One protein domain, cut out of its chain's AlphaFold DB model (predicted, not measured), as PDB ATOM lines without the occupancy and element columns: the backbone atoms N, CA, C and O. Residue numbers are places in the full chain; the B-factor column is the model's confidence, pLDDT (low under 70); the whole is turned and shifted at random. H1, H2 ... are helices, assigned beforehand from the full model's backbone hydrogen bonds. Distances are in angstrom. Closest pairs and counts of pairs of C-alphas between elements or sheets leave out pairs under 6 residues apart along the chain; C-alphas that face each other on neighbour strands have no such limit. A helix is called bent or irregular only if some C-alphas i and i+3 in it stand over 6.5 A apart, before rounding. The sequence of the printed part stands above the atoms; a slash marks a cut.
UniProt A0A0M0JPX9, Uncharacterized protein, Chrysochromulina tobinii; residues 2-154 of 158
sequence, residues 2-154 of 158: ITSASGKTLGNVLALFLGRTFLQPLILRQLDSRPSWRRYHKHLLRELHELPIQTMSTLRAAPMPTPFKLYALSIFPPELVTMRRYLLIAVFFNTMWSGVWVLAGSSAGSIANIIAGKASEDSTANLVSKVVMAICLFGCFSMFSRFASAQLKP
ATOM      1  N   ILE A   2     -34.551  37.419  86.488       42.00
ATOM      2  CA  ILE A   2     -33.746  38.641  86.702       42.00
ATOM      3  C   ILE A   2     -32.610  38.426  87.718       42.00
ATOM      4  O   ILE A   2     -31.492  38.855  87.467       42.00
ATOM      5  N   THR A   3     -32.849  37.672  88.796       40.16
ATOM      6  CA  THR A   3     -31.883  37.423  89.888       40.16
ATOM      7  C   THR A   3     -30.611  36.665  89.473       40.16
ATOM      8  O   THR A   3     -29.537  36.941  89.997       40.16
ATOM      9  N   SER A   4     -30.688  35.759  88.489       57.03
ATOM     10  CA  SER A   4     -29.508  35.044  87.956       57.03
ATOM     11  C   SER A   4     -28.693  35.915  86.993       57.03
ATOM     12  O   SER A   4     -27.462  35.887  87.010       57.03
ATOM     13  N   ALA A   5     -29.363  36.703  86.146       57.38
ATOM     14  CA  ALA A   5     -28.693  37.573  85.182       57.38
ATOM     15  C   ALA A   5     -28.061  38.794  85.864       57.38
ATOM     16  O   ALA A   5     -26.924  39.149  85.549       57.38
ATOM     17  N   SER A   6     -28.753  39.393  86.839       64.94
ATOM     18  CA  SER A   6     -28.231  40.505  87.632       64.94
ATOM     19  C   SER A   6     -27.037  40.068  88.477       64.94
ATOM     20  O   SER A   6     -26.005  40.725  88.408       64.94
ATOM     21  N   GLY A   7     -27.106  38.916  89.158       71.25
ATOM     22  CA  GLY A   7     -25.990  38.367  89.937       71.25
ATOM     23  C   GLY A   7     -24.749  38.058  89.090       71.25
ATOM     24  O   GLY A   7     -23.643  38.459  89.445       71.25
ATOM     25  N   LYS A   8     -24.918  37.430  87.916       71.12
ATOM     26  CA  LYS A   8     -23.805  37.184  86.973       71.12
ATOM     27  C   LYS A   8     -23.218  38.481  86.426       71.12
ATOM     28  O   LYS A   8     -22.013  38.569  86.197       71.12
ATOM     29  N   THR A   9     -24.051  39.490  86.197       74.50
ATOM     30  CA  THR A   9     -23.595  40.787  85.691       74.50
ATOM     31  C   THR A   9     -22.838  41.552  86.772       74.50
ATOM     32  O   THR A   9     -21.719  41.985  86.514       74.50
ATOM     33  N   LEU A  10     -23.378  41.626  87.991       78.06
ATOM     34  CA  LEU A  10     -22.705  42.225  89.144       78.06
ATOM     35  C   LEU A  10     -21.377  41.529  89.428       78.06
ATOM     36  O   LEU A  10     -20.365  42.206  89.545       78.06
ATOM     37  N   GLY A  11     -21.349  40.194  89.443       78.25
ATOM     38  CA  GLY A  11     -20.119  39.425  89.634       78.25
ATOM     39  C   GLY A  11     -19.068  39.696  88.552       78.25
ATOM     40  O   GLY A  11     -17.898  39.872  88.875       78.25
ATOM     41  N   ASN A  12     -19.469  39.810  87.279       77.19
ATOM     42  CA  ASN A  12     -18.546  40.175  86.195       77.19
ATOM     43  C   ASN A  12     -17.988  41.599  86.368       77.19
ATOM     44  O   ASN A  12     -16.805  41.830  86.135       77.19
ATOM     45  N   VAL A  13     -18.824  42.560  86.769       77.94
ATOM     46  CA  VAL A  13     -18.394  43.950  87.002       77.94
ATOM     47  C   VAL A  13     -17.468  44.035  88.214       77.94
ATOM     48  O   VAL A  13     -16.425  44.683  88.136       77.94
ATOM     49  N   LEU A  14     -17.795  43.331  89.300       81.00
ATOM     50  CA  LEU A  14     -16.961  43.259  90.498       81.00
ATOM     51  C   LEU A  14     -15.610  42.605  90.193       81.00
ATOM     52  O   LEU A  14     -14.577  43.098  90.628       81.00
ATOM     53  N   ALA A  15     -15.601  41.530  89.403       78.38
ATOM     54  CA  ALA A  15     -14.376  40.860  88.981       78.38
ATOM     55  C   ALA A  15     -13.509  41.744  88.073       78.38
ATOM     56  O   ALA A  15     -12.288  41.714  88.198       78.38
ATOM     57  N   LEU A  16     -14.111  42.563  87.202       79.62
ATOM     58  CA  LEU A  16     -13.374  43.552  86.409       79.62
ATOM     59  C   LEU A  16     -12.753  44.630  87.310       79.62
ATOM     60  O   LEU A  16     -11.598  45.006  87.116       79.62
ATOM     61  N   PHE A  17     -13.511  45.108  88.299       81.25
ATOM     62  CA  PHE A  17     -13.042  46.092  89.271       81.25
ATOM     63  C   PHE A  17     -11.875  45.543  90.103       81.25
ATOM     64  O   PHE A  17     -10.793  46.122  90.093       81.25
ATOM     65  N   LEU A  18     -12.049  44.373  90.722       81.38
ATOM     66  CA  LEU A  18     -11.003  43.691  91.489       81.38
ATOM     67  C   LEU A  18      -9.790  43.335  90.621       81.38
ATOM     68  O   LEU A  18      -8.652  43.466  91.067       81.38
ATOM     69  N   GLY A  19     -10.018  42.929  89.370       79.75
ATOM     70  CA  GLY A  19      -8.957  42.663  88.403       79.75
ATOM     71  C   GLY A  19      -8.096  43.898  88.139       79.75
ATOM     72  O   GLY A  19      -6.872  43.802  88.162       79.75
ATOM     73  N   ARG A  20      -8.717  45.073  87.980       79.81
ATOM     74  CA  ARG A  20      -7.998  46.343  87.799       79.81
ATOM     75  C   ARG A  20      -7.209  46.747  89.035       79.81
ATOM     76  O   ARG A  20      -6.066  47.163  88.919       79.81
ATOM     77  N   THR A  21      -7.799  46.608  90.217       80.50
ATOM     78  CA  THR A  21      -7.152  47.057  91.455       80.50
ATOM     79  C   THR A  21      -6.004  46.141  91.880       80.50
ATOM     80  O   THR A  21      -4.967  46.633  92.312       80.50
ATOM     81  N   PHE A  22      -6.161  44.818  91.745       79.06
ATOM     82  CA  PHE A  22      -5.214  43.847  92.306       79.06
ATOM     83  C   PHE A  22      -4.384  43.097  91.258       79.06
ATOM     84  O   PHE A  22      -3.184  42.905  91.454       79.06
ATOM     85  N   LEU A  23      -4.987  42.659  90.146       74.44
ATOM     86  CA  LEU A  23      -4.296  41.822  89.156       74.44
ATOM     87  C   LEU A  23      -3.545  42.625  88.095       74.44
ATOM     88  O   LEU A  23      -2.490  42.180  87.649       74.44
ATOM     89  N   GLN A  24      -4.047  43.792  87.697       79.56
ATOM     90  CA  GLN A  24      -3.420  44.627  86.672       79.56
ATOM     91  C   GLN A  24      -1.922  44.890  86.927       79.56
ATOM     92  O   GLN A  24      -1.133  44.614  86.021       79.56
ATOM     93  N   PRO A  25      -1.469  45.329  88.123       76.69
ATOM     94  CA  PRO A  25      -0.043  45.570  88.356       76.69
ATOM     95  C   PRO A  25       0.804  44.288  88.314       76.69
ATOM     96  O   PRO A  25       1.955  44.327  87.881       76.69
ATOM     97  N   LEU A  26       0.251  43.140  88.722       77.06
ATOM     98  CA  LEU A  26       0.948  41.849  88.676       77.06
ATOM     99  C   LEU A  26       1.085  41.332  87.242       77.06
ATOM    100  O   LEU A  26       2.153  40.863  86.847       77.06
ATOM    101  N   ILE A  27       0.019  41.452  86.449       74.25
ATOM    102  CA  ILE A  27       0.013  40.996  85.062       74.25
ATOM    103  C   ILE A  27       0.896  41.894  84.199       74.25
ATOM    104  O   ILE A  27       1.640  41.368  83.383       74.25
ATOM    105  N   LEU A  28       0.880  43.216  84.397       76.06
ATOM    106  CA  LEU A  28       1.767  44.131  83.668       76.06
ATOM    107  C   LEU A  28       3.246  43.822  83.933       76.06
ATOM    108  O   LEU A  28       4.027  43.751  82.986       76.06
ATOM    109  N   ARG A  29       3.613  43.514  85.186       78.44
ATOM    110  CA  ARG A  29       4.968  43.046  85.530       78.44
ATOM    111  C   ARG A  29       5.345  41.759  84.791       78.44
ATOM    112  O   ARG A  29       6.465  41.634  84.304       78.44
ATOM    113  N   GLN A  30       4.421  40.805  84.677       74.56
ATOM    114  CA  GLN A  30       4.660  39.573  83.916       74.56
ATOM    115  C   GLN A  30       4.682  39.808  82.399       74.56
ATOM    116  O   GLN A  30       5.450  39.157  81.691       74.56
ATOM    117  N   LEU A  31       3.887  40.747  81.889       72.81
ATOM    118  CA  LEU A  31       3.864  41.128  80.479       72.81
ATOM    119  C   LEU A  31       5.209  41.704  80.035       72.81
ATOM    120  O   LEU A  31       5.692  41.366  78.957       72.81
ATOM    121  N   ASP A  32       5.830  42.533  80.877       72.19
ATOM    122  CA  ASP A  32       7.149  43.103  80.598       72.19
ATOM    123  C   ASP A  32       8.255  42.039  80.588       72.19
ATOM    124  O   ASP A  32       9.236  42.182  79.862       72.19
ATOM    125  N   SER A  33       8.067  40.926  81.303       76.94
ATOM    126  CA  SER A  33       9.011  39.801  81.293       76.94
ATOM    127  C   SER A  33       8.929  38.914  80.039       76.94
ATOM    128  O   SER A  33       9.816  38.090  79.820       76.94
ATOM    129  N   ARG A  34       7.884  39.052  79.201       76.06
ATOM    130  CA  ARG A  34       7.650  38.192  78.025       76.06
ATOM    131  C   ARG A  34       7.387  39.006  76.747       76.06
ATOM    132  O   ARG A  34       6.268  39.481  76.538       76.06
ATOM    133  N   PRO A  35       8.361  39.111  75.822       74.12
ATOM    134  CA  PRO A  35       8.243  39.976  74.643       74.12
ATOM    135  C   PRO A  35       7.106  39.581  73.685       74.12
ATOM    136  O   PRO A  35       6.476  40.462  73.099       74.12
ATOM    137  N   SER A  36       6.777  38.288  73.572       72.69
ATOM    138  CA  SER A  36       5.633  37.818  72.776       72.69
ATOM    139  C   SER A  36       4.302  38.345  73.321       72.69
ATOM    140  O   SER A  36       3.496  38.887  72.571       72.69
ATOM    141  N   TRP A  37       4.099  38.294  74.640       72.31
ATOM    142  CA  TRP A  37       2.882  38.777  75.309       72.31
ATOM    143  C   TRP A  37       2.708  40.290  75.168       72.31
ATOM    144  O   TRP A  37       1.592  40.783  74.996       72.31
ATOM    145  N   ARG A  38       3.818  41.029  75.159       72.81
ATOM    146  CA  ARG A  38       3.828  42.473  74.916       72.81
ATOM    147  C   ARG A  38       3.349  42.830  73.507       72.81
ATOM    148  O   ARG A  38       2.627  43.814  73.341       72.81
ATOM    149  N   ARG A  39       3.723  42.030  72.500       74.81
ATOM    150  CA  ARG A  39       3.291  42.209  71.104       74.81
ATOM    151  C   ARG A  39       1.776  42.005  70.970       74.81
ATOM    152  O   ARG A  39       1.114  42.890  70.429       74.81
ATOM    153  N   TYR A  40       1.211  40.954  71.577       73.38
ATOM    154  CA  TYR A  40      -0.253  40.784  71.648       73.38
ATOM    155  C   TYR A  40      -0.946  41.939  72.323       73.38
ATOM    156  O   TYR A  40      -1.966  42.410  71.838       73.38
ATOM    157  N   HIS A  41      -0.416  42.372  73.464       77.19
ATOM    158  CA  HIS A  41      -1.058  43.416  74.235       77.19
ATOM    159  C   HIS A  41      -1.133  44.722  73.446       77.19
ATOM    160  O   HIS A  41      -2.183  45.353  73.443       77.19
ATOM    161  N   LYS A  42      -0.069  45.080  72.712       77.25
ATOM    162  CA  LYS A  42      -0.064  46.240  71.807       77.25
ATOM    163  C   LYS A  42      -1.040  46.086  70.640       77.25
ATOM    164  O   LYS A  42      -1.736  47.044  70.318       77.25
ATOM    165  N   HIS A  43      -1.100  44.908  70.024       77.56
ATOM    166  CA  HIS A  43      -2.034  44.637  68.931       77.56
ATOM    167  C   HIS A  43      -3.493  44.731  69.403       77.56
ATOM    168  O   HIS A  43      -4.275  45.491  68.840       77.56
ATOM    169  N   LEU A  44      -3.824  44.068  70.514       73.62
ATOM    170  CA  LEU A  44      -5.140  44.152  71.143       73.62
ATOM    171  C   LEU A  44      -5.479  45.576  71.585       73.62
ATOM    172  O   LEU A  44      -6.618  45.983  71.420       73.62
ATOM    173  N   LEU A  45      -4.519  46.342  72.118       79.88
ATOM    174  CA  LEU A  45      -4.705  47.761  72.456       79.88
ATOM    175  C   LEU A  45      -5.106  48.590  71.237       79.88
ATOM    176  O   LEU A  45      -6.018  49.409  71.333       79.88
ATOM    177  N   ARG A  46      -4.432  48.369  70.105       78.94
ATOM    178  CA  ARG A  46      -4.727  49.053  68.846       78.94
ATOM    179  C   ARG A  46      -6.124  48.704  68.344       78.94
ATOM    180  O   ARG A  46      -6.903  49.610  68.069       78.94
ATOM    181  N   GLU A  47      -6.476  47.421  68.312       76.00
ATOM    182  CA  GLU A  47      -7.827  47.003  67.926       76.00
ATOM    183  C   GLU A  47      -8.901  47.549  68.869       76.00
ATOM    184  O   GLU A  47      -9.958  47.977  68.421       76.00
ATOM    185  N   LEU A  48      -8.640  47.590  70.179       77.25
ATOM    186  CA  LEU A  48      -9.572  48.154  71.157       77.25
ATOM    187  C   LEU A  48      -9.806  49.653  70.928       77.25
ATOM    188  O   LEU A  48     -10.868  50.162  71.281       77.25
ATOM    189  N   HIS A  49      -8.811  50.357  70.384       76.62
ATOM    190  CA  HIS A  49      -8.899  51.774  70.050       76.62
ATOM    191  C   HIS A  49      -9.686  52.004  68.755       76.62
ATOM    192  O   HIS A  49     -10.498  52.924  68.687       76.62
ATOM    193  N   GLU A  50      -9.478  51.159  67.746       77.81
ATOM    194  CA  GLU A  50     -10.160  51.259  66.452       77.81
ATOM    195  C   GLU A  50     -11.610  50.730  66.525       77.81
ATOM    196  O   GLU A  50     -12.531  51.362  66.008       77.81
ATOM    197  N   LEU A  51     -11.842  49.601  67.208       77.88
ATOM    198  CA  LEU A  51     -13.110  48.858  67.229       77.88
ATOM    199  C   LEU A  51     -13.467  48.324  68.639       77.88
ATOM    200  O   LEU A  51     -13.622  47.114  68.847       77.88
ATOM    201  N   PRO A  52     -13.703  49.203  69.633       71.81
ATOM    202  CA  PRO A  52     -13.832  48.822  71.044       71.81
ATOM    203  C   PRO A  52     -14.934  47.789  71.317       71.81
ATOM    204  O   PRO A  52     -14.735  46.844  72.079       71.81
ATOM    205  N   ILE A  53     -16.114  47.954  70.711       72.44
ATOM    206  CA  ILE A  53     -17.266  47.071  70.957       72.44
ATOM    207  C   ILE A  53     -17.023  45.686  70.353       72.44
ATOM    208  O   ILE A  53     -17.322  44.676  70.996       72.44
ATOM    209  N   GLN A  54     -16.466  45.635  69.142       75.12
ATOM    210  CA  GLN A  54     -16.195  44.385  68.444       75.12
ATOM    211  C   GLN A  54     -15.129  43.589  69.187       75.12
ATOM    212  O   GLN A  54     -15.390  42.454  69.572       75.12
ATOM    213  N   THR A  55     -13.984  44.196  69.499       75.25
ATOM    214  CA  THR A  55     -12.883  43.520  70.196       75.25
ATOM    215  C   THR A  55     -13.286  43.065  71.604       75.25
ATOM    216  O   THR A  55     -12.982  41.937  71.996       75.25
ATOM    217  N   MET A  56     -14.065  43.861  72.356       74.56
ATOM    218  CA  MET A  56     -14.615  43.426  73.652       74.56
ATOM    219  C   MET A  56     -15.587  42.243  73.518       74.56
ATOM    220  O   MET A  56     -15.561  41.320  74.339       74.56
ATOM    221  N   SER A  57     -16.434  42.252  72.488       71.94
ATOM    222  CA  SER A  57     -17.386  41.167  72.218       71.94
ATOM    223  C   SER A  57     -16.664  39.883  71.799       71.94
ATOM    224  O   SER A  57     -16.966  38.809  72.317       71.94
ATOM    225  N   THR A  58     -15.647  40.007  70.946       72.25
ATOM    226  CA  THR A  58     -14.727  38.943  70.524       72.25
ATOM    227  C   THR A  58     -14.027  38.307  71.727       72.25
ATOM    228  O   THR A  58     -14.087  37.090  71.901       72.25
ATOM    229  N   LEU A  59     -13.441  39.113  72.622       74.12
ATOM    230  CA  LEU A  59     -12.794  38.636  73.853       74.12
ATOM    231  C   LEU A  59     -13.762  37.881  74.776       74.12
ATOM    232  O   LEU A  59     -13.401  36.864  75.371       74.12
ATOM    233  N   ARG A  60     -15.016  38.339  74.888       73.50
ATOM    234  CA  ARG A  60     -16.038  37.627  75.674       73.50
ATOM    235  C   ARG A  60     -16.498  36.326  75.020       73.50
ATOM    236  O   ARG A  60     -16.798  35.373  75.747       73.50
ATOM    237  N   ALA A  61     -16.556  36.277  73.693       69.88
ATOM    238  CA  ALA A  61     -16.985  35.112  72.927       69.88
ATOM    239  C   ALA A  61     -15.887  34.059  72.726       69.88
ATOM    240  O   ALA A  61     -16.211  32.897  72.483       69.88
ATOM    241  N   ALA A  62     -14.611  34.432  72.853       70.50
ATOM    242  CA  ALA A  62     -13.479  33.516  72.747       70.50
ATOM    243  C   ALA A  62     -13.671  32.281  73.651       70.50
ATOM    244  O   ALA A  62     -14.221  32.411  74.738       70.50
ATOM    245  N   PRO A  63     -13.247  31.069  73.285       64.81
ATOM    246  CA  PRO A  63     -13.409  29.876  74.119       64.81
ATOM    247  C   PRO A  63     -12.372  29.836  75.261       64.81
ATOM    248  O   PRO A  63     -11.537  28.945  75.337       64.81
ATOM    249  N   MET A  64     -12.400  30.831  76.149       65.25
ATOM    250  CA  MET A  64     -11.547  30.914  77.342       65.25
ATOM    251  C   MET A  64     -12.373  30.760  78.625       65.25
ATOM    252  O   MET A  64     -13.548  31.157  78.642       65.25
ATOM    253  N   PRO A  65     -11.786  30.247  79.723       66.19
ATOM    254  CA  PRO A  65     -12.482  30.214  80.999       66.19
ATOM    255  C   PRO A  65     -12.864  31.637  81.428       66.19
ATOM    256  O   PRO A  65     -12.089  32.583  81.270       66.19
ATOM    257  N   THR A  66     -14.067  31.799  81.976       65.88
ATOM    258  CA  THR A  66     -14.638  33.096  82.380       65.88
ATOM    259  C   THR A  66     -13.696  33.975  83.213       65.88
ATOM    260  O   THR A  66     -13.633  35.172  82.920       65.88
ATOM    261  N   PRO A  67     -12.920  33.436  84.181       63.47
ATOM    262  CA  PRO A  67     -11.965  34.237  84.941       63.47
ATOM    263  C   PRO A  67     -10.921  34.886  84.026       63.47
ATOM    264  O   PRO A  67     -10.715  36.091  84.089       63.47
ATOM    265  N   PHE A  68     -10.344  34.131  83.088       67.12
ATOM    266  CA  PHE A  68      -9.346  34.665  82.158       67.12
ATOM    267  C   PHE A  68      -9.901  35.785  81.282       67.12
ATOM    268  O   PHE A  68      -9.212  36.772  81.074       67.12
ATOM    269  N   LYS A  69     -11.154  35.696  80.822       71.62
ATOM    270  CA  LYS A  69     -11.789  36.768  80.030       71.62
ATOM    271  C   LYS A  69     -12.009  38.043  80.836       71.62
ATOM    272  O   LYS A  69     -11.806  39.145  80.332       71.62
ATOM    273  N   LEU A  70     -12.454  37.882  82.081       69.69
ATOM    274  CA  LEU A  70     -12.680  38.985  83.011       69.69
ATOM    275  C   LEU A  70     -11.373  39.696  83.349       69.69
ATOM    276  O   LEU A  70     -11.297  40.920  83.283       69.69
ATOM    277  N   TYR A  71     -10.337  38.914  83.644       69.12
ATOM    278  CA  TYR A  71      -9.027  39.438  83.992       69.12
ATOM    279  C   TYR A  71      -8.280  39.987  82.776       69.12
ATOM    280  O   TYR A  71      -7.668  41.043  82.887       69.12
ATOM    281  N   ALA A  72      -8.402  39.378  81.595       71.12
ATOM    282  CA  ALA A  72      -7.821  39.911  80.363       71.12
ATOM    283  C   ALA A  72      -8.344  41.323  80.064       71.12
ATOM    284  O   ALA A  72      -7.566  42.220  79.752       71.12
ATOM    285  N   LEU A  73      -9.651  41.550  80.244       75.00
ATOM    286  CA  LEU A  73     -10.260  42.868  80.055       75.00
ATOM    287  C   LEU A  73      -9.821  43.900  81.105       75.00
ATOM    288  O   LEU A  73      -9.827  45.098  80.826       75.00
ATOM    289  N   SER A  74      -9.414  43.446  82.293       77.75
ATOM    290  CA  SER A  74      -8.941  44.320  83.370       77.75
ATOM    291  C   SER A  74      -7.543  44.905  83.129       77.75
ATOM    292  O   SER A  74      -7.213  45.928  83.718       77.75
ATOM    293  N   ILE A  75      -6.750  44.312  82.229       77.75
ATOM    294  CA  ILE A  75      -5.402  44.799  81.887       77.75
ATOM    295  C   ILE A  75      -5.481  46.063  81.009       77.75
ATOM    296  O   ILE A  75      -4.568  46.889  81.031       77.75
ATOM    297  N   PHE A  76      -6.569  46.236  80.251       77.62
ATOM    298  CA  PHE A  76      -6.732  47.359  79.329       77.62
ATOM    299  C   PHE A  76      -7.141  48.664  80.034       77.62
ATOM    300  O   PHE A  76      -7.885  48.627  81.026       77.62
ATOM    301  N   PRO A  77      -6.728  49.826  79.483       75.19
ATOM    302  CA  PRO A  77      -7.049  51.138  80.031       75.19
ATOM    303  C   PRO A  77      -8.555  51.341  80.271       75.19
ATOM    304  O   PRO A  77      -9.384  50.905  79.460       75.19
ATOM    305  N   PRO A  78      -8.938  52.039  81.358       72.81
ATOM    306  CA  PRO A  78     -10.337  52.338  81.667       72.81
ATOM    307  C   PRO A  78     -11.024  53.220  80.618       72.81
ATOM    308  O   PRO A  78     -12.245  53.147  80.474       72.81
ATOM    309  N   GLU A  79     -10.251  53.999  79.863       73.38
ATOM    310  CA  GLU A  79     -10.717  54.838  78.753       73.38
ATOM    311  C   GLU A  79     -11.291  53.996  77.605       73.38
ATOM    312  O   GLU A  79     -12.363  54.295  77.079       73.38
ATOM    313  N   LEU A  80     -10.620  52.890  77.272       71.19
ATOM    314  CA  LEU A  80     -11.014  51.998  76.183       71.19
ATOM    315  C   LEU A  80     -12.101  51.011  76.622       71.19
ATOM    316  O   LEU A  80     -13.074  50.777  75.902       71.19
ATOM    317  N   VAL A  81     -11.979  50.472  77.840       72.56
ATOM    318  CA  VAL A  81     -12.959  49.558  78.447       72.56
ATOM    319  C   VAL A  81     -13.685  50.285  79.573       72.56
ATOM    320  O   VAL A  81     -13.427  50.082  80.767       72.56
ATOM    321  N   THR A  82     -14.604  51.166  79.185       77.88
ATOM    322  CA  THR A  82     -15.452  51.889  80.134       77.88
ATOM    323  C   THR A  82     -16.415  50.918  80.815       77.88
ATOM    324  O   THR A  82     -17.046  50.094  80.148       77.88
ATOM    325  N   MET A  83     -16.620  51.069  82.129       75.94
ATOM    326  CA  MET A  83     -17.559  50.235  82.897       75.94
ATOM    327  C   MET A  83     -18.960  50.191  82.276       75.94
ATOM    328  O   MET A  83     -19.581  49.136  82.247       75.94
ATOM    329  N   ARG A  84     -19.438  51.307  81.705       76.56
ATOM    330  CA  ARG A  84     -20.745  51.383  81.027       76.56
ATOM    331  C   ARG A  84     -20.822  50.493  79.783       76.56
ATOM    332  O   ARG A  84     -21.774  49.733  79.636       76.56
ATOM    333  N   ARG A  85     -19.812  50.557  78.906       74.81
ATOM    334  CA  ARG A  85     -19.736  49.728  77.685       74.81
ATOM    335  C   ARG A  85     -19.629  48.251  78.050       74.81
ATOM    336  O   ARG A  85     -20.342  47.420  77.497       74.81
ATOM    337  N   TYR A  86     -18.796  47.949  79.042       78.44
ATOM    338  CA  TYR A  86     -18.634  46.595  79.547       78.44
ATOM    339  C   TYR A  86     -19.924  46.042  80.166       78.44
ATOM    340  O   TYR A  86     -20.285  44.901  79.887       78.44
ATOM    341  N   LEU A  87     -20.646  46.847  80.954       79.31
ATOM    342  CA  LEU A  87     -21.932  46.474  81.542       79.31
ATOM    343  C   LEU A  87     -22.951  46.117  80.455       79.31
ATOM    344  O   LEU A  87     -23.568  45.062  80.544       79.31
ATOM    345  N   LEU A  88     -23.090  46.946  79.416       79.88
ATOM    346  CA  LEU A  88     -24.017  46.686  78.308       79.88
ATOM    347  C   LEU A  88     -23.695  45.373  77.588       79.88
ATOM    348  O   LEU A  88     -24.578  44.537  77.404       79.88
ATOM    349  N   ILE A  89     -22.422  45.152  77.251       78.31
ATOM    350  CA  ILE A  89     -21.968  43.913  76.605       78.31
ATOM    351  C   ILE A  89     -22.198  42.714  77.538       78.31
ATOM    352  O   ILE A  89     -22.708  41.680  77.112       78.31
ATOM    353  N   ALA A  90     -21.867  42.837  78.825       78.00
ATOM    354  CA  ALA A  90     -22.060  41.772  79.802       78.00
ATOM    355  C   ALA A  90     -23.544  41.420  79.975       78.00
ATOM    356  O   ALA A  90     -23.875  40.237  79.980       78.00
ATOM    357  N   VAL A  91     -24.432  42.413  80.067       79.50
ATOM    358  CA  VAL A  91     -25.884  42.198  80.128       79.50
ATOM    359  C   VAL A  91     -26.362  41.497  78.865       79.50
ATOM    360  O   VAL A  91     -27.047  40.482  78.978       79.50
ATOM    361  N   PHE A  92     -25.971  41.970  77.682       80.00
ATOM    362  CA  PHE A  92     -26.392  41.382  76.411       80.00
ATOM    363  C   PHE A  92     -25.994  39.900  76.315       80.00
ATOM    364  O   PHE A  92     -26.856  39.028  76.197       80.00
ATOM    365  N   PHE A  93     -24.704  39.593  76.480       74.44
ATOM    366  CA  PHE A  93     -24.198  38.221  76.390       74.44
ATOM    367  C   PHE A  93     -24.739  37.312  77.505       74.44
ATOM    368  O   PHE A  93     -25.120  36.173  77.234       74.44
ATOM    369  N   ASN A  94     -24.818  37.794  78.751       77.00
ATOM    370  CA  ASN A  94     -25.341  36.985  79.857       77.00
ATOM    371  C   ASN A  94     -26.843  36.729  79.719       77.00
ATOM    372  O   ASN A  94     -27.300  35.653  80.103       77.00
ATOM    373  N   THR A  95     -27.607  37.686  79.184       75.56
ATOM    374  CA  THR A  95     -29.051  37.533  78.954       75.56
ATOM    375  C   THR A  95     -29.300  36.542  77.833       75.56
ATOM    376  O   THR A  95     -30.068  35.605  78.028       75.56
ATOM    377  N   MET A  96     -28.591  36.670  76.709       72.75
ATOM    378  CA  MET A  96     -28.713  35.721  75.603       72.75
ATOM    379  C   MET A  96     -28.318  34.300  76.025       72.75
ATOM    380  O   MET A  96     -29.068  33.358  75.782       72.75
ATOM    381  N   TRP A  97     -27.196  34.137  76.736       71.94
ATOM    382  CA  TRP A  97     -26.767  32.826  77.233       71.94
ATOM    383  C   TRP A  97     -27.732  32.257  78.277       71.94
ATOM    384  O   TRP A  97     -28.051  31.071  78.250       71.94
ATOM    385  N   SER A  98     -28.255  33.095  79.179       70.00
ATOM    386  CA  SER A  98     -29.293  32.670  80.125       70.00
ATOM    387  C   SER A  98     -30.576  32.261  79.399       70.00
ATOM    388  O   SER A  98     -31.203  31.295  79.815       70.00
ATOM    389  N   GLY A  99     -30.929  32.937  78.302       69.12
ATOM    390  CA  GLY A  99     -32.030  32.556  77.420       69.12
ATOM    391  C   GLY A  99     -31.836  31.161  76.832       69.12
ATOM    392  O   GLY A  99     -32.738  30.339  76.939       69.12
ATOM    393  N   VAL A 100     -30.642  30.846  76.318       70.19
ATOM    394  CA  VAL A 100     -30.308  29.498  75.821       70.19
ATOM    395  C   VAL A 100     -30.483  28.437  76.911       70.19
ATOM    396  O   VAL A 100     -31.115  27.414  76.666       70.19
ATOM    397  N   TRP A 101     -29.999  28.684  78.133       68.75
ATOM    398  CA  TRP A 101     -30.162  27.738  79.248       68.75
ATOM    399  C   TRP A 101     -31.606  27.592  79.721       68.75
ATOM    400  O   TRP A 101     -32.021  26.491  80.068       68.75
ATOM    401  N   VAL A 102     -32.378  28.680  79.734       70.06
ATOM    402  CA  VAL A 102     -33.809  28.641  80.062       70.06
ATOM    403  C   VAL A 102     -34.566  27.850  79.003       70.06
ATOM    404  O   VAL A 102     -35.385  27.006  79.357       70.06
ATOM    405  N   LEU A 103     -34.269  28.071  77.720       65.31
ATOM    406  CA  LEU A 103     -34.859  27.311  76.623       65.31
ATOM    407  C   LEU A 103     -34.500  25.830  76.754       65.31
ATOM    408  O   LEU A 103     -35.414  25.017  76.815       65.31
ATOM    409  N   ALA A 104     -33.222  25.492  76.944       67.25
ATOM    410  CA  ALA A 104     -32.763  24.116  77.141       67.25
ATOM    411  C   ALA A 104     -33.407  23.434  78.364       67.25
ATOM    412  O   ALA A 104     -33.899  22.312  78.258       67.25
ATOM    413  N   GLY A 105     -33.466  24.117  79.511       65.06
ATOM    414  CA  GLY A 105     -34.102  23.598  80.725       65.06
ATOM    415  C   GLY A 105     -35.617  23.435  80.577       65.06
ATOM    416  O   GLY A 105     -36.178  22.428  81.006       65.06
ATOM    417  N   SER A 106     -36.286  24.384  79.915       64.19
ATOM    418  CA  SER A 106     -37.722  24.290  79.634       64.19
ATOM    419  C   SER A 106     -38.040  23.186  78.621       64.19
ATOM    420  O   SER A 106     -39.044  22.496  78.776       64.19
ATOM    421  N   SER A 107     -37.163  22.964  77.637       60.78
ATOM    422  CA  SER A 107     -37.265  21.855  76.691       60.78
ATOM    423  C   SER A 107     -37.083  20.512  77.392       60.78
ATOM    424  O   SER A 107     -37.858  19.601  77.134       60.78
ATOM    425  N   ALA A 108     -36.141  20.391  78.334       60.94
ATOM    426  CA  ALA A 108     -35.975  19.176  79.134       60.94
ATOM    427  C   ALA A 108     -37.230  18.855  79.970       60.94
ATOM    428  O   ALA A 108     -37.673  17.708  80.000       60.94
ATOM    429  N   GLY A 109     -37.852  19.869  80.584       62.12
ATOM    430  CA  GLY A 109     -39.117  19.706  81.310       62.12
ATOM    431  C   GLY A 109     -40.290  19.306  80.406       62.12
ATOM    432  O   GLY A 109     -41.080  18.433  80.758       62.12
ATOM    433  N   SER A 110     -40.383  19.890  79.208       64.19
ATOM    434  CA  SER A 110     -41.395  19.518  78.212       64.19
ATOM    435  C   SER A 110     -41.185  18.101  77.659       64.19
ATOM    436  O   SER A 110     -42.159  17.370  77.516       64.19
ATOM    437  N   ILE A 111     -39.940  17.669  77.428       61.19
ATOM    438  CA  ILE A 111     -39.615  16.285  77.038       61.19
ATOM    439  C   ILE A 111     -40.018  15.302  78.146       61.19
ATOM    440  O   ILE A 111     -40.639  14.282  77.858       61.19
ATOM    441  N   ALA A 112     -39.741  15.625  79.414       67.81
ATOM    442  CA  ALA A 112     -40.152  14.797  80.548       67.81
ATOM    443  C   ALA A 112     -41.684  14.639  80.635       67.81
ATOM    444  O   ALA A 112     -42.175  13.545  80.898       67.81
ATOM    445  N   ASN A 113     -42.445  15.702  80.349       64.81
ATOM    446  CA  ASN A 113     -43.911  15.650  80.314       64.81
ATOM    447  C   ASN A 113     -44.460  14.813  79.144       64.81
ATOM    448  O   ASN A 113     -45.479  14.145  79.313       64.81
ATOM    449  N   ILE A 114     -43.782  14.817  77.989       67.50
ATOM    450  CA  ILE A 114     -44.131  13.967  76.837       67.50
ATOM    451  C   ILE A 114     -43.861  12.494  77.149       67.50
ATOM    452  O   ILE A 114     -44.731  11.659  76.925       67.50
ATOM    453  N   ILE A 115     -42.702  12.176  77.736       69.81
ATOM    454  CA  ILE A 115     -42.357  10.806  78.158       69.81
ATOM    455  C   ILE A 115     -43.333  10.300  79.233       69.81
ATOM    456  O   ILE A 115     -43.695   9.128  79.237       69.81
ATOM    457  N   ALA A 116     -43.814  11.186  80.108       77.81
ATOM    458  CA  ALA A 116     -44.830  10.876  81.113       77.81
ATOM    459  C   ALA A 116     -46.269  10.781  80.556       77.81
ATOM    460  O   ALA A 116     -47.210  10.650  81.339       77.81
ATOM    461  N   GLY A 117     -46.467  10.885  79.234       66.88
ATOM    462  CA  GLY A 117     -47.773  10.752  78.579       66.88
ATOM    463  C   GLY A 117     -48.743  11.916  78.816       66.88
ATOM    464  O   GLY A 117     -49.928  11.785  78.533       66.88
ATOM    465  N   LYS A 118     -48.273  13.061  79.331       69.62
ATOM    466  CA  LYS A 118     -49.103  14.239  79.664       69.62
ATOM    467  C   LYS A 118     -49.144  15.297  78.550       69.62
ATOM    468  O   LYS A 118     -49.428  16.462  78.823       69.62
ATOM    469  N   ALA A 119     -48.803  14.932  77.316       61.06
ATOM    470  CA  ALA A 119     -48.639  15.887  76.223       61.06
ATOM    471  C   ALA A 119     -49.947  16.178  75.476       61.06
ATOM    472  O   ALA A 119     -50.606  15.269  74.980       61.06
ATOM    473  N   SER A 120     -50.271  17.463  75.337       64.06
ATOM    474  CA  SER A 120     -51.234  17.999  74.365       64.06
ATOM    475  C   SER A 120     -50.511  18.437  73.077       64.06
ATOM    476  O   SER A 120     -49.316  18.747  73.128       64.06
ATOM    477  N   GLU A 121     -51.201  18.482  71.926       61.84
ATOM    478  CA  GLU A 121     -50.611  18.848  70.615       61.84
ATOM    479  C   GLU A 121     -49.899  20.218  70.632       61.84
ATOM    480  O   GLU A 121     -48.785  20.344  70.116       61.84
ATOM    481  N   ASP A 122     -50.460  21.205  71.342       60.81
ATOM    482  CA  ASP A 122     -49.839  22.523  71.563       60.81
ATOM    483  C   ASP A 122     -48.492  22.448  72.310       60.81
ATOM    484  O   ASP A 122     -47.607  23.292  72.125       60.81
ATOM    485  N   SER A 123     -48.292  21.428  73.152       62.47
ATOM    486  CA  SER A 123     -47.052  21.259  73.922       62.47
ATOM    487  C   SER A 123     -45.880  20.796  73.049       62.47
ATOM    488  O   SER A 123     -44.735  21.190  73.296       62.47
ATOM    489  N   THR A 124     -46.163  20.035  71.986       65.38
ATOM    490  CA  THR A 124     -45.158  19.482  71.067       65.38
ATOM    491  C   THR A 124     -44.638  20.555  70.113       65.38
ATOM    492  O   THR A 124     -43.425  20.701  69.954       65.38
ATOM    493  N   ALA A 125     -45.526  21.380  69.546       69.19
ATOM    494  CA  ALA A 125     -45.137  22.505  68.690       69.19
ATOM    495  C   ALA A 125     -44.299  23.547  69.456       69.19
ATOM    496  O   ALA A 125     -43.279  24.041  68.962       69.19
ATOM    497  N   ASN A 126     -44.675  23.830  70.707       70.31
ATOM    498  CA  ASN A 126     -43.931  24.735  71.581       70.31
ATOM    499  C   ASN A 126     -42.540  24.176  71.941       70.31
ATOM    500  O   ASN A 126     -41.554  24.914  71.951       70.31
ATOM    501  N   LEU A 127     -42.424  22.864  72.179       71.75
ATOM    502  CA  LEU A 127     -41.130  22.210  72.396       71.75
ATOM    503  C   LEU A 127     -40.222  22.327  71.164       71.75
ATOM    504  O   LEU A 127     -39.065  22.724  71.308       71.75
ATOM    505  N   VAL A 128     -40.732  22.011  69.968       74.50
ATOM    506  CA  VAL A 128     -39.955  22.075  68.718       74.50
ATOM    507  C   VAL A 128     -39.446  23.495  68.473       74.50
ATOM    508  O   VAL A 128     -38.252  23.679  68.248       74.50
ATOM    509  N   SER A 129     -40.307  24.507  68.618       73.75
ATOM    510  CA  SER A 129     -39.920  25.919  68.492       73.75
ATOM    511  C   SER A 129     -38.793  26.303  69.463       73.75
ATOM    512  O   SER A 129     -37.793  26.904  69.062       73.75
ATOM    513  N   LYS A 130     -38.882  25.881  70.731       71.19
ATOM    514  CA  LYS A 130     -37.844  26.140  71.744       71.19
ATOM    515  C   LYS A 130     -36.518  25.451  71.430       71.19
ATOM    516  O   LYS A 130     -35.466  26.061  71.617       71.19
ATOM    517  N   VAL A 131     -36.555  24.206  70.951       73.81
ATOM    518  CA  VAL A 131     -35.353  23.448  70.565       73.81
ATOM    519  C   VAL A 131     -34.689  24.076  69.341       73.81
ATOM    520  O   VAL A 131     -33.482  24.310  69.366       73.81
ATOM    521  N   VAL A 132     -35.461  24.424  68.308       77.81
ATOM    522  CA  VAL A 132     -34.949  25.105  67.107       77.81
ATOM    523  C   VAL A 132     -34.326  26.451  67.479       77.81
ATOM    524  O   VAL A 132     -33.193  26.724  67.092       77.81
ATOM    525  N   MET A 133     -35.001  27.255  68.305       75.75
ATOM    526  CA  MET A 133     -34.469  28.534  68.783       75.75
ATOM    527  C   MET A 133     -33.169  28.354  69.583       75.75
ATOM    528  O   MET A 133     -32.217  29.109  69.391       75.75
ATOM    529  N   ALA A 134     -33.091  27.339  70.451       72.00
ATOM    530  CA  ALA A 134     -31.880  27.036  71.210       72.00
ATOM    531  C   ALA A 134     -30.713  26.622  70.296       72.00
ATOM    532  O   ALA A 134     -29.598  27.107  70.490       72.00
ATOM    533  N   ILE A 135     -30.966  25.788  69.282       76.75
ATOM    534  CA  ILE A 135     -29.961  25.374  68.291       76.75
ATOM    535  C   ILE A 135     -29.502  26.570  67.453       76.75
ATOM    536  O   ILE A 135     -28.299  26.754  67.285       76.75
ATOM    537  N   CYS A 136     -30.423  27.415  66.978       78.00
ATOM    538  CA  CYS A 136     -30.087  28.623  66.225       78.00
ATOM    539  C   CYS A 136     -29.223  29.577  67.055       78.00
ATOM    540  O   CYS A 136     -28.158  29.990  66.600       78.00
ATOM    541  N   LEU A 137     -29.624  29.876  68.294       74.44
ATOM    542  CA  LEU A 137     -28.848  30.742  69.182       74.44
ATOM    543  C   LEU A 137     -27.470  30.143  69.481       74.44
ATOM    544  O   LEU A 137     -26.463  30.840  69.362       74.44
ATOM    545  N   PHE A 138     -27.398  28.854  69.818       73.62
ATOM    546  CA  PHE A 138     -26.127  28.176  70.077       73.62
ATOM    547  C   PHE A 138     -25.223  28.153  68.835       73.62
ATOM    548  O   PHE A 138     -24.024  28.407  68.941       73.62
ATOM    549  N   GLY A 139     -25.796  27.920  67.652       72.94
ATOM    550  CA  GLY A 139     -25.108  27.970  66.364       72.94
ATOM    551  C   GLY A 139     -24.536  29.355  66.065       72.94
ATOM    552  O   GLY A 139     -23.346  29.469  65.772       72.94
ATOM    553  N   CYS A 140     -25.332  30.414  66.233       77.62
ATOM    554  CA  CYS A 140     -24.876  31.798  66.087       77.62
ATOM    555  C   CYS A 140     -23.743  32.129  67.070       77.62
ATOM    556  O   CYS A 140     -22.732  32.701  66.663       77.62
ATOM    557  N   PHE A 141     -23.853  31.721  68.340       73.56
ATOM    558  CA  PHE A 141     -22.789  31.922  69.330       73.56
ATOM    559  C   PHE A 141     -21.514  31.144  68.997       73.56
ATOM    560  O   PHE A 141     -20.418  31.683  69.140       73.56
ATOM    561  N   SER A 142     -21.639  29.902  68.530       70.62
ATOM    562  CA  SER A 142     -20.506  29.066  68.126       70.62
ATOM    563  C   SER A 142     -19.798  29.634  66.892       70.62
ATOM    564  O   SER A 142     -18.571  29.742  66.872       70.62
ATOM    565  N   MET A 143     -20.559  30.089  65.892       75.25
ATOM    566  CA  MET A 143     -20.020  30.743  64.698       75.25
ATOM    567  C   MET A 143     -19.322  32.058  65.052       75.25
ATOM    568  O   MET A 143     -18.198  32.292  64.612       75.25
ATOM    569  N   PHE A 144     -19.930  32.870  65.919       73.00
ATOM    570  CA  PHE A 144     -19.324  34.104  66.415       73.00
ATOM    571  C   PHE A 144     -18.058  33.831  67.238       73.00
ATOM    572  O   PHE A 144     -17.058  34.519  67.070       73.00
ATOM    573  N   SER A 145     -18.046  32.791  68.075       64.44
ATOM    574  CA  SER A 145     -16.867  32.365  68.841       64.44
ATOM    575  C   SER A 145     -15.728  31.876  67.937       64.44
ATOM    576  O   SER A 145     -14.560  32.200  68.175       64.44
ATOM    577  N   ARG A 146     -16.047  31.152  66.855       68.19
ATOM    578  CA  ARG A 146     -15.079  30.736  65.828       68.19
ATOM    579  C   ARG A 146     -14.527  31.918  65.040       68.19
ATOM    580  O   ARG A 146     -13.314  32.002  64.878       68.19
ATOM    581  N   PHE A 147     -15.387  32.840  64.611       73.81
ATOM    582  CA  PHE A 147     -14.977  34.089  63.967       73.81
ATOM    583  C   PHE A 147     -14.068  34.903  64.891       73.81
ATOM    584  O   PHE A 147     -12.978  35.306  64.495       73.81
ATOM    585  N   ALA A 148     -14.457  35.048  66.157       65.69
ATOM    586  CA  ALA A 148     -13.670  35.743  67.160       65.69
ATOM    587  C   ALA A 148     -12.297  35.089  67.383       65.69
ATOM    588  O   ALA A 148     -11.278  35.768  67.443       65.69
ATOM    589  N   SER A 149     -12.255  33.757  67.446       63.28
ATOM    590  CA  SER A 149     -11.004  33.002  67.565       63.28
ATOM    591  C   SER A 149     -10.111  33.154  66.331       63.28
ATOM    592  O   SER A 149      -8.892  33.170  66.466       63.28
ATOM    593  N   ALA A 150     -10.695  33.260  65.134       68.44
ATOM    594  CA  ALA A 150      -9.956  33.481  63.894       68.44
ATOM    595  C   ALA A 150      -9.360  34.894  63.822       68.44
ATOM    596  O   ALA A 150      -8.212  35.025  63.419       68.44
ATOM    597  N   GLN A 151     -10.086  35.916  64.284       67.25
ATOM    598  CA  GLN A 151      -9.585  37.294  64.375       67.25
ATOM    599  C   GLN A 151      -8.464  37.449  65.418       67.25
ATOM    600  O   GLN A 151      -7.572  38.267  65.252       67.25
ATOM    601  N   LEU A 152      -8.448  36.611  66.462       60.88
ATOM    602  CA  LEU A 152      -7.391  36.612  67.485       60.88
ATOM    603  C   LEU A 152      -6.130  35.813  67.089       60.88
ATOM    604  O   LEU A 152      -5.087  35.963  67.726       60.88
ATOM    605  N   LYS A 153      -6.205  34.947  66.067       60.00
ATOM    606  CA  LYS A 153      -5.082  34.123  65.583       60.00
ATOM    607  C   LYS A 153      -3.975  34.851  64.802       60.00
ATOM    608  O   LYS A 153      -2.836  34.438  64.995       60.00
ATOM    609  N   PRO A 154      -4.207  35.875  63.959       55.12
ATOM    610  CA  PRO A 154      -3.125  36.504  63.193       55.12
ATOM    611  C   PRO A 154      -2.024  37.128  64.065       55.12
ATOM    612  O   PRO A 154      -0.884  37.198  63.629       55.12
TER     613      PRO A 154
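What this domain is: This is residues 2 to 154 of the 158 residues of an uncharacterized protein of Chrysochromulina tobinii (UniProt A0A0M0JPX9). A long helical hairpin, H5 and H6, opens as a narrow V, with short H3 between its spread ends. Bent H1 packs its arm H1a on H5 and H4; its arm H1b and H2 lie at the end away from the hairpin's turn. The printed 153 residues hold six named helices, H1 to H6, and no named strand: all helix, loose, radius of gyration of the C-alphas 19.4 A, spans 64 by 32 by 24 A.

How they stand to each other: H1, residues 2 to 32, assigned as one helix by its hydrogen bonds, is bent: C-alphas 22 and 25 are 6.7 A apart, and arms H1a, 2 to 22, and H1b, 25 to 32, stand at 64 degrees. H3, residues 52 to 61, the hub, touches H6, residues 121 to 152; their closest C-alphas, Thr 58 and Ala 148, are 4.8 A apart. H5, residues 83 to 115, and H6 form a hairpin and touch, closest at the C-alphas of Val 100 and Ala 134, 5.5 A. In the helices and arms every O i to N i+4 pair is within hydrogen-bond range.

Where its parts are: H1a begins at C-alpha 2 (-33.746, 38.641, 86.702). H2 is residues 35 to 50, H4 66 to 74. H5 and H6 each measure 46.8 A; H6 ends at C-alpha 152 (-7.391, 36.612, 67.485).

The domain as a whole: The C-alphas of Ser 33 and Ser 120, the farthest apart, are 64.4 A apart. The printed part has no cut and no long link. Its mean pLDDT is 71.8; 47 residues are under 70, among them 103 to 115.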